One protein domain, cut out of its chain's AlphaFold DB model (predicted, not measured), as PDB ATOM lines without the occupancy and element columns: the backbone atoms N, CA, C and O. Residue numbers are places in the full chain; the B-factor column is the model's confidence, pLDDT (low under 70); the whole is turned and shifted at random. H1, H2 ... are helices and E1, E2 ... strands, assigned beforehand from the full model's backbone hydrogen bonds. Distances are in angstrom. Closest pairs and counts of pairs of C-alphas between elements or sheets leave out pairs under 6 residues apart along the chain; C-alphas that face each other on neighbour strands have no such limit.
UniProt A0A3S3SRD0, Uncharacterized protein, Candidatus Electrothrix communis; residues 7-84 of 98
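AT A GLANCE: This is residues 7 to 84 of the 98 residues of an uncharacterized protein of Candidatus Electrothrix communis (UniProt A0A3S3SRD0). With little regular structure, this is a loose, elongated string of loops in which a small strand hairpin, E1 and E2, lies near one helix, H1. The loop of residues 20 to 58 reaches one far end at Leu 27, and the tail after H1 reaches the other at Pro 81. The 78 printed residues run E1, E2, H1, a mixed class with 22 residues in named elements; the sheet E1 - E2 is antiparallel, the radius of gyration of the C-alphas 16.2 A, the spans 55 by 32 by 19 A.

IN THESE COORDINATES: E1, residues 7 to 11, starts at C-alpha 7 (167.592, 140.543, 186.415) and measures 12.6 A. E2, residues 14 to 19, measures 16.4 A. H1, residues 59 to 69, measures 15.3 A, ending at C-alpha 69 (172.655, 137.528, 197.823).

HOW THE PARTS SIT: E1 and E2 form a hairpin at 157 degrees, with N 9 and O 16 2.9 A apart, within hydrogen-bond range. E2 and H1 are near each other, with 5 pairs of C-alphas within 10 A. E1 and H1 are apart. In H1 every O i to N i+4 pair is within hydrogen-bond range.

THE WHOLE: The C-alphas of Leu 27 and Pro 81, the two farthest apart, are 55.3 A apart. E2 to H1 is a long link of 39 residues; residues 76 to 81 stand free. The printed part has no cut, and no printed residue is under 70 in pLDDT.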
ATOM      1  N   THR A   7     166.184 140.758 186.078       95.50
ATOM      2  CA  THR A   7     167.592 140.543 186.415       95.50
ATOM      3  C   THR A   7     168.096 141.662 187.311       95.50
ATOM      4  O   THR A   7     168.004 142.840 186.965       95.50
ATOM      5  N   VAL A   8     168.669 141.292 188.458       93.81
ATOM      6  CA  VAL A   8     169.427 142.211 189.310       93.81
ATOM      7  C   VAL A   8     170.900 142.134 188.923       93.81
ATOM      8  O   VAL A   8     171.461 141.046 188.819       93.81
ATOM      9  N   VAL A   9     171.537 143.288 188.742       93.38
ATOM     10  CA  VAL A   9     172.971 143.399 188.454       93.38
ATOM     11  C   VAL A   9     173.604 144.372 189.439       93.38
ATOM     12  O   VAL A   9     173.030 145.416 189.746       93.38
ATOM     13  N   LYS A  10     174.808 144.050 189.911       90.69
ATOM     14  CA  LYS A  10     175.658 144.985 190.648       90.69
ATOM     15  C   LYS A  10     176.733 145.530 189.713       90.69
ATOM     16  O   LYS A  10     177.536 144.755 189.202       90.69
ATOM     17  N   LYS A  11     176.762 146.847 189.499       86.50
ATOM     18  CA  LYS A  11     177.775 147.531 188.682       86.50
ATOM     19  C   LYS A  11     178.296 148.757 189.425       86.50
ATOM     20  O   LYS A  11     177.502 149.550 189.919       86.50
ATOM     21  N   ASP A  12     179.617 148.884 189.543       85.75
ATOM     22  CA  ASP A  12     180.287 150.014 190.212       85.75
ATOM     23  C   ASP A  12     179.757 150.278 191.637       85.75
ATOM     24  O   ASP A  12     179.510 151.411 192.045       85.75
ATOM     25  N   GLY A  13     179.499 149.197 192.385       83.62
ATOM     26  CA  GLY A  13     178.950 149.266 193.744       83.62
ATOM     27  C   GLY A  13     177.459 149.620 193.826       83.62
ATOM     28  O   GLY A  13     176.926 149.705 194.928       83.62
ATOM     29  N   LYS A  14     176.760 149.785 192.700       87.56
ATOM     30  CA  LYS A  14     175.329 150.114 192.652       87.56
ATOM     31  C   LYS A  14     174.509 148.942 192.135       87.56
ATOM     32  O   LYS A  14     174.926 148.226 191.227       87.56
ATOM     33  N   TRP A  15     173.329 148.766 192.716       91.69
ATOM     34  CA  TRP A  15     172.354 147.792 192.250       91.69
ATOM     35  C   TRP A  15     171.504 148.393 191.134       91.69
ATOM     36  O   TRP A  15     171.039 149.524 191.238       91.69
ATOM     37  N   ALA A  16     171.294 147.621 190.078       94.00
ATOM     38  CA  ALA A  16     170.366 147.915 189.000       94.00
ATOM     39  C   ALA A  16     169.423 146.725 188.820       94.00
ATOM     40  O   ALA A  16     169.824 145.573 188.997       94.00
ATOM     41  N   PHE A  17     168.174 147.007 188.460       95.31
ATOM     42  CA  PHE A  17     167.176 145.986 188.178       95.31
ATOM     43  C   PHE A  17     166.580 146.198 186.791       95.31
ATOM     44  O   PHE A  17     166.161 147.305 186.453       95.31
ATOM     45  N   TYR A  18     166.540 145.124 186.009       95.44
ATOM     46  CA  TYR A  18     165.999 145.093 184.657       95.44
ATOM     47  C   TYR A  18     164.744 144.215 184.655       95.44
ATOM     48  O   TYR A  18     164.879 142.987 184.654       95.44
ATOM     49  N   PRO A  19     163.537 144.809 184.709       95.25
ATOM     50  CA  PRO A  19     162.296 144.049 184.773       95.25
ATOM     51  C   PRO A  19     161.956 143.412 183.421       95.25
ATOM     52  O   PRO A  19     162.153 144.023 182.367       95.25
ATOM     53  N   VAL A  20     161.379 142.210 183.455       96.19
ATOM     54  CA  VAL A  20     160.753 141.581 182.280       96.19
ATOM     55  C   VAL A  20     159.457 142.314 181.936       96.19
ATOM     56  O   VAL A  20     159.232 142.692 180.785       96.19
ATOM     57  N   GLY A  21     158.617 142.569 182.941       92.19
ATOM     58  CA  GLY A  21     157.390 143.338 182.779       92.19
ATOM     59  C   GLY A  21     157.674 144.820 182.525       92.19
ATOM     60  O   GLY A  21     158.517 145.426 183.177       92.19
ATOM     61  N   GLN A  22     156.936 145.431 181.597       91.50
ATOM     62  CA  GLN A  22     157.056 146.864 181.277       91.50
ATOM     63  C   GLN A  22     155.768 147.648 181.568       91.50
ATOM     64  O   GLN A  22     155.737 148.864 181.405       91.50
ATOM     65  N   GLY A  23     154.708 146.966 182.014       92.81
ATOM     66  CA  GLY A  23     153.363 147.530 182.091       92.81
ATOM     67  C   GLY A  23     152.702 147.647 180.716       92.81
ATOM     68  O   GLY A  23     153.209 147.135 179.719       92.81
ATOM     69  N   VAL A  24     151.544 148.302 180.673       94.88
ATOM     70  CA  VAL A  24     150.746 148.484 179.452       94.88
ATOM     71  C   VAL A  24     150.376 149.946 179.261       94.88
ATOM     72  O   VAL A  24     150.248 150.698 180.229       94.88
ATOM     73  N   ASP A  25     150.201 150.357 178.010       95.81
ATOM     74  CA  ASP A  25     149.735 151.703 177.700       95.81
ATOM     75  C   ASP A  25     148.233 151.821 177.968       95.81
ATOM     76  O   ASP A  25     147.437 150.959 177.594       95.81
ATOM     77  N   THR A  26     147.843 152.901 178.639       93.25
ATOM     78  CA  THR A  26     146.444 153.216 178.944       93.25
ATOM     79  C   THR A  26     145.880 154.232 177.952       93.25
ATOM     80  O   THR A  26     146.620 154.947 177.273       93.25
ATOM     81  N   LEU A  27     144.549 154.359 177.917       94.06
ATOM     82  CA  LEU A  27     143.853 155.366 177.105       94.06
ATOM     83  C   LEU A  27     144.269 156.809 177.455       94.06
ATOM     84  O   LEU A  27     144.218 157.689 176.599       94.06
ATOM     85  N   GLU A  28     144.759 157.045 178.676       93.75
ATOM     86  CA  GLU A  28     145.302 158.335 179.125       93.75
ATOM     87  C   GLU A  28     146.729 158.616 178.617       93.75
ATOM     88  O   GLU A  28     147.360 159.579 179.052       93.75
ATOM     89  N   LYS A  29     147.275 157.775 177.724       82.56
ATOM     90  CA  LYS A  29     148.674 157.832 177.252       82.56
ATOM     91  C   LYS A  29     149.701 157.755 178.388       82.56
ATOM     92  O   LYS A  29     150.815 158.263 178.269       82.56
ATOM     93  N   LYS A  30     149.334 157.106 179.492       91.25
ATOM     94  CA  LYS A  30     150.244 156.751 180.584       91.25
ATOM     95  C   LYS A  30     150.500 155.254 180.551       91.25
ATOM     96  O   LYS A  30     149.560 154.482 180.367       91.25
ATOM     97  N   ARG A  31     151.747 154.848 180.764       92.81
ATOM     98  CA  ARG A  31     152.102 153.442 180.950       92.81
ATOM     99  C   ARG A  31     151.891 153.053 182.408       92.81
ATOM    100  O   ARG A  31     152.302 153.792 183.304       92.81
ATOM    101  N   THR A  32     151.230 151.927 182.652       94.12
ATOM    102  CA  THR A  32     151.132 151.368 184.004       94.12
ATOM    103  C   THR A  32     152.501 150.884 184.472       94.12
ATOM    104  O   THR A  32     153.396 150.629 183.671       94.12
ATOM    105  N   VAL A  33     152.660 150.683 185.776       93.94
ATOM    106  CA  VAL A  33     153.761 149.850 186.278       93.94
ATOM    107  C   VAL A  33     153.479 148.367 185.957       93.94
ATOM    108  O   VAL A  33     152.319 148.018 185.694       93.94
ATOM    109  N   PRO A  34     154.497 147.488 185.947       93.62
ATOM    110  CA  PRO A  34     154.291 146.041 185.850       93.62
ATOM    111  C   PRO A  34     153.409 145.512 186.991       93.62
ATOM    112  O   PRO A  34     153.442 146.042 188.099       93.62
ATOM    113  N   LEU A  35     152.613 144.471 186.728       91.62
ATOM    114  CA  LEU A  35     151.648 143.935 187.704       91.62
ATOM    115  C   LEU A  35     152.305 143.270 188.923       91.62
ATOM    116  O   LEU A  35     151.677 143.144 189.966       91.62
ATOM    117  N   ASP A  36     153.550 142.839 188.779       92.81
ATOM    118  CA  ASP A  36     154.362 142.165 189.787       92.81
ATOM    119  C   ASP A  36     155.411 143.091 190.437       92.81
ATOM    120  O   ASP A  36     156.136 142.671 191.345       92.81
ATOM    121  N   ALA A  37     155.474 144.357 190.012       94.69
ATOM    122  CA  ALA A  37     156.409 145.357 190.516       94.69
ATOM    123  C   ALA A  37     155.733 146.289 191.536       94.69
ATOM    124  O   ALA A  37     155.093 147.286 191.200       94.69
ATOM    125  N   PHE A  38     155.952 145.995 192.813       95.38
ATOM    126  CA  PHE A  38     155.487 146.781 193.955       95.38
ATOM    127  C   PHE A  38     156.452 147.899 194.355       95.38
ATOM    128  O   PHE A  38     156.030 148.850 195.015       95.38
ATOM    129  N   VAL A  39     157.735 147.801 193.997       96.62
ATOM    130  CA  VAL A  39     158.772 148.750 194.412       96.62
ATOM    131  C   VAL A  39     159.897 148.860 193.387       96.62
ATOM    132  O   VAL A  39     160.203 147.898 192.689       96.62
ATOM    133  N   THR A  40     160.527 150.029 193.296       95.75
ATOM    134  CA  THR A  40     161.778 150.208 192.544       95.75
ATOM    135  C   THR A  40     162.982 149.659 193.315       95.75
ATOM    136  O   THR A  40     162.914 149.445 194.524       95.75
ATOM    137  N   ILE A  41     164.122 149.493 192.635       95.00
ATOM    138  CA  ILE A  41     165.384 149.064 193.267       95.00
ATOM    139  C   ILE A  41     165.857 150.014 194.383       95.00
ATOM    140  O   ILE A  41     166.486 149.571 195.339       95.00
ATOM    141  N   ASP A  42     165.473 151.292 194.306       94.00
ATOM    142  CA  ASP A  42     165.769 152.320 195.313       94.00
ATOM    143  C   ASP A  42     164.724 152.388 196.443       94.00
ATOM    144  O   ASP A  42     164.815 153.235 197.330       94.00
ATOM    145  N   GLY A  43     163.703 151.523 196.430       95.38
ATOM    146  CA  GLY A  43     162.688 151.461 197.484       95.38
ATOM    147  C   GLY A  43     161.471 152.367 197.291       95.38
ATOM    148  O   GLY A  43     160.676 152.514 198.220       95.38
ATOM    149  N   LYS A  44     161.285 152.982 196.114       95.81
ATOM    150  CA  LYS A  44     160.078 153.772 195.830       95.81
ATOM    151  C   LYS A  44     158.904 152.833 195.576       95.81
ATOM    152  O   LYS A  44     158.932 152.055 194.624       95.81
ATOM    153  N   GLN A  45     157.859 152.938 196.389       94.94
ATOM    154  CA  GLN A  45     156.631 152.170 196.207       94.94
ATOM    155  C   GLN A  45     155.951 152.516 194.872       94.94
ATOM    156  O   GLN A  45     155.801 153.686 194.516       94.94
ATOM    157  N   LEU A  46     155.549 151.477 194.144       94.56
ATOM    158  CA  LEU A  46     154.856 151.551 192.857       94.56
ATOM    159  C   LEU A  46     153.384 151.142 192.967       94.56
ATOM    160  O   LEU A  46     152.554 151.656 192.222       94.56
ATOM    161  N   GLN A  47     153.061 150.226 193.882       90.94
ATOM    162  CA  GLN A  47     151.716 149.673 194.046       90.94
ATOM    163  C   GLN A  47     151.345 149.510 195.521       90.94
ATOM    164  O   GLN A  47     152.210 149.376 196.391       90.94
ATOM    165  N   HIS A  48     150.041 149.500 195.799       88.56
ATOM    166  CA  HIS A  48     149.490 149.246 197.128       88.56
ATOM    167  C   HIS A  48     149.152 147.766 197.325       88.56
ATOM    168  O   HIS A  48     148.879 147.034 196.375       88.56
ATOM    169  N   GLY A  49     149.175 147.335 198.583       85.69
ATOM    170  CA  GLY A  49     148.705 146.020 198.991       85.69
ATOM    171  C   GLY A  49     147.200 145.968 199.242       85.69
ATOM    172  O   GLY A  49     146.522 146.988 199.280       85.69
ATOM    173  N   SER A  50     146.686 144.765 199.504       89.00
ATOM    174  CA  SER A  50     145.289 144.562 199.917       89.00
ATOM    175  C   SER A  50     144.999 144.990 201.360       89.00
ATOM    176  O   SER A  50     143.839 145.139 201.734       89.00
ATOM    177  N   ARG A  51     146.037 145.168 202.187       91.00
ATOM    178  CA  ARG A  51     145.921 145.646 203.571       91.00
ATOM    179  C   ARG A  51     146.388 147.093 203.650       91.00
ATOM    180  O   ARG A  51     147.408 147.428 203.054       91.00
ATOM    181  N   GLU A  52     145.706 147.885 204.470       87.81
ATOM    182  CA  GLU A  52     145.971 149.316 204.674       87.81
ATOM    183  C   GLU A  52     147.447 149.619 204.983       87.81
ATOM    184  O   GLU A  52     148.034 150.520 204.398       87.81
ATOM    185  N   ASN A  53     148.075 148.793 205.826       90.12
ATOM    186  CA  ASN A  53     149.459 148.984 206.269       90.12
ATOM    187  C   ASN A  53     150.481 148.101 205.531       90.12
ATOM    188  O   ASN A  53     151.623 147.977 205.977       90.12
ATOM    189  N   LEU A  54     150.097 147.434 204.434       90.94
ATOM    190  CA  LEU A  54     151.050 146.635 203.661       90.94
ATOM    191  C   LEU A  54     151.907 147.550 202.785       90.94
ATOM    192  O   LEU A  54     151.412 148.166 201.841       90.94
ATOM    193  N   ARG A  55     153.211 147.572 203.068       92.31
ATOM    194  CA  ARG A  55     154.218 148.246 202.246       92.31
ATOM    195  C   ARG A  55     155.212 147.249 201.650       92.31
ATOM    196  O   ARG A  55     155.481 146.218 202.274       92.31
ATOM    197  N   PRO A  56     155.798 147.550 200.484       94.19
ATOM    198  CA  PRO A  56     156.984 146.839 200.037       94.19
ATOM    199  C   PRO A  56     158.201 147.176 200.914       94.19
ATOM    200  O   PRO A  56     158.163 148.075 201.765       94.19
ATOM    201  N   PHE A  57     159.298 146.456 200.677       95.00
ATOM    202  CA  PHE A  57     160.590 146.787 201.271       95.00
ATOM    203  C   PHE A  57     161.041 148.190 200.853       95.00
ATOM    204  O   PHE A  57     160.833 148.590 199.710       95.00
ATOM    205  N   ASN A  58     161.662 148.929 201.765       93.94
ATOM    206  CA  ASN A  58     162.301 150.203 201.444       93.94
ATOM    207  C   ASN A  58     163.715 149.979 200.868       93.94
ATOM    208  O   ASN A  58     164.198 148.848 200.788       93.94
ATOM    209  N   GLY A  59     164.389 151.060 200.471       93.00
ATOM    210  CA  GLY A  59     165.710 150.977 199.842       93.00
ATOM    211  C   GLY A  59     166.767 150.336 200.743       93.00
ATOM    212  O   GLY A  59     167.570 149.531 200.279       93.00
ATOM    213  N   ASP A  60     166.752 150.629 202.040       91.75
ATOM    214  CA  ASP A  60     167.732 150.089 202.989       91.75
ATOM    215  C   ASP A  60     167.531 148.586 203.212       91.75
ATOM    216  O   ASP A  60     168.489 147.818 203.282       91.75
ATOM    217  N   GLU A  61     166.277 148.151 203.304       92.69
ATOM    218  CA  GLU A  61     165.906 146.742 203.412       92.69
ATOM    219  C   GLU A  61     166.297 145.977 202.146       92.69
ATOM    220  O   GLU A  61     166.929 144.925 202.240       92.69
ATOM    221  N   LEU A  62     165.995 146.525 200.962       94.44
ATOM    222  CA  LEU A  62     166.399 145.936 199.685       94.44
ATOM    223  C   LEU A  62     167.923 145.800 199.593       94.44
ATOM    224  O   LEU A  62     168.411 144.722 199.259       94.44
ATOM    225  N   ARG A  63     168.683 146.841 199.952       90.44
ATOM    226  CA  ARG A  63     170.156 146.797 199.962       90.44
ATOM    227  C   ARG A  63     170.692 145.693 200.868       90.44
ATOM    228  O   ARG A  63     171.565 144.938 200.443       90.44
ATOM    229  N   ARG A  64     170.146 145.545 202.079       89.38
ATOM    230  CA  ARG A  64     170.553 144.489 203.024       89.38
ATOM    231  C   ARG A  64     170.211 143.090 202.520       89.38
ATOM    232  O   ARG A  64     171.032 142.187 202.651       89.38
ATOM    233  N   ILE A  65     169.044 142.908 201.903       90.75
ATOM    234  CA  ILE A  65     168.657 141.627 201.294       90.75
ATOM    235  C   ILE A  65     169.600 141.282 200.130       90.75
ATOM    236  O   ILE A  65     170.126 140.171 200.064       90.75
ATOM    237  N   LEU A  66     169.860 142.233 199.229       91.38
ATOM    238  CA  LEU A  66     170.741 142.025 198.077       91.38
ATOM    239  C   LEU A  66     172.201 141.792 198.489       91.38
ATOM    240  O   LEU A  66     172.900 141.015 197.840       91.38
ATOM    241  N   ARG A  67     172.647 142.394 199.598       88.88
ATOM    242  CA  ARG A  67     173.955 142.128 200.214       88.88
ATOM    243  C   ARG A  67     174.119 140.650 200.565       88.88
ATOM    244  O   ARG A  67     175.148 140.076 200.227       88.88
ATOM    245  N   VAL A  68     173.111 140.021 201.178       87.19
ATOM    246  CA  VAL A  68     173.139 138.576 201.491       87.19
ATOM    247  C   VAL A  68     173.229 137.736 200.215       87.19
ATOM    248  O   VAL A  68     173.948 136.740 200.185       87.19
ATOM    249  N   GLY A  69     172.577 138.174 199.135       88.06
ATOM    250  CA  GLY A  69     172.655 137.528 197.823       88.06
ATOM    251  C   GLY A  69     174.078 137.381 197.270       88.06
ATOM    252  O   GLY A  69     174.321 136.463 196.494       88.06
ATOM    253  N   LEU A  70     175.030 138.221 197.695       88.56
ATOM    254  CA  LEU A  70     176.445 138.104 197.316       88.56
ATOM    255  C   LEU A  70     177.155 136.924 197.997       88.56
ATOM    256  O   LEU A  70     178.152 136.438 197.474       88.56
ATOM    257  N   CYS A  71     176.657 136.457 199.144       86.38
ATOM    258  CA  CYS A  71     177.248 135.354 199.906       86.38
ATOM    259  C   CYS A  71     176.729 133.983 199.449       86.38
ATOM    260  O   CYS A  71     177.469 132.999 199.491       86.38
ATOM    261  N   LEU A  72     175.476 133.923 198.982       87.69
ATOM    262  CA  LEU A  72     174.797 132.678 198.596       87.69
ATOM    263  C   LEU A  72     175.538 131.830 197.538       87.69
ATOM    264  O   LEU A  72     175.468 130.605 197.644       87.69
ATOM    265  N   PRO A  73     176.263 132.396 196.546       88.81
ATOM    266  CA  PRO A  73     177.022 131.591 195.588       88.81
ATOM    267  C   PRO A  73     178.108 130.723 196.236       88.81
ATOM    268  O   PRO A  73     178.359 129.619 195.757       88.81
ATOM    269  N   CYS A  74     178.731 131.208 197.316       88.56
ATOM    270  CA  CYS A  74     179.808 130.516 198.029       88.56
ATOM    271  C   CYS A  74     179.306 129.726 199.248       88.56
ATOM    272  O   CYS A  74     179.863 128.678 199.561       88.56
ATOM    273  N   HIS A  75     178.247 130.199 199.909       89.12
ATOM    274  CA  HIS A  75     177.715 129.632 201.150       89.12
ATOM    275  C   HIS A  75     176.327 129.014 200.916       89.12
ATOM    276  O   HIS A  75     175.295 129.597 201.241       89.12
ATOM    277  N   GLN A  76     176.282 127.829 200.305       90.88
ATOM    278  CA  GLN A  76     175.020 127.229 199.837       90.88
ATOM    279  C   GLN A  76     174.246 126.446 200.909       90.88
ATOM    280  O   GLN A  76     173.056 126.185 200.741       90.88
ATOM    281  N   ASN A  77     174.906 126.066 202.006       92.56
ATOM    282  CA  ASN A  77     174.310 125.255 203.065       92.56
ATOM    283  C   ASN A  77     173.894 126.124 204.251       92.56
ATOM    284  O   ASN A  77     174.644 126.997 204.674       92.56
ATOM    285  N   TYR A  78     172.737 125.836 204.843       86.88
ATOM    286  CA  TYR A  78     172.260 126.571 206.020       86.88
ATOM    287  C   TYR A  78     173.176 126.427 207.243       86.88
ATOM    288  O   TYR A  78     173.265 127.351 208.045       86.88
ATOM    289  N   ASP A  79     173.891 125.307 207.362       91.06
ATOM    290  CA  ASP A  79     174.813 125.043 208.476       91.06
ATOM    291  C   ASP A  79     176.196 125.700 208.311       91.06
ATOM    292  O   ASP A  79     177.083 125.493 209.152       91.06
ATOM    293  N   ASP A  80     176.400 126.467 207.234       91.88
ATOM    294  CA  ASP A  80     177.663 127.141 206.952       91.88
ATOM    295  C   ASP A  80     178.067 128.071 208.116       91.88
ATOM    296  O   ASP A  80     177.246 128.865 208.592       91.88
ATOM    297  N   PRO A  81     179.325 128.007 208.601       89.19
ATOM    298  CA  PRO A  81     179.805 128.877 209.669       89.19
ATOM    299  C   PRO A  81     179.603 130.374 209.412       89.19
ATOM    300  O   PRO A  81     179.458 131.121 210.375       89.19
ATOM    301  N   ALA A  82     179.550 130.819 208.152       83.31
ATOM    302  CA  ALA A  82     179.282 132.212 207.801       83.31
ATOM    303  C   ALA A  82     177.913 132.717 208.297       83.31
ATOM    304  O   ALA A  82     177.744 133.920 208.507       83.31
ATOM    305  N   TYR A  83     176.951 131.811 208.502       84.94
ATOM    306  CA  TYR A  83     175.610 132.126 209.000       84.94
ATOM    307  C   TYR A  83     175.472 131.997 210.519       84.94
ATOM    308  O   TYR A  83     174.468 132.435 211.083       84.94
ATOM    309  N   LYS A  84     176.477 131.433 211.198       88.25
ATOM    310  CA  LYS A  84     176.516 131.356 212.663       88.25
ATOM    311  C   LYS A  84     176.960 132.700 213.231       88.25
ATOM    312  O   LYS A  84     177.825 133.364 212.662       88.25
TER     313      LYS A  84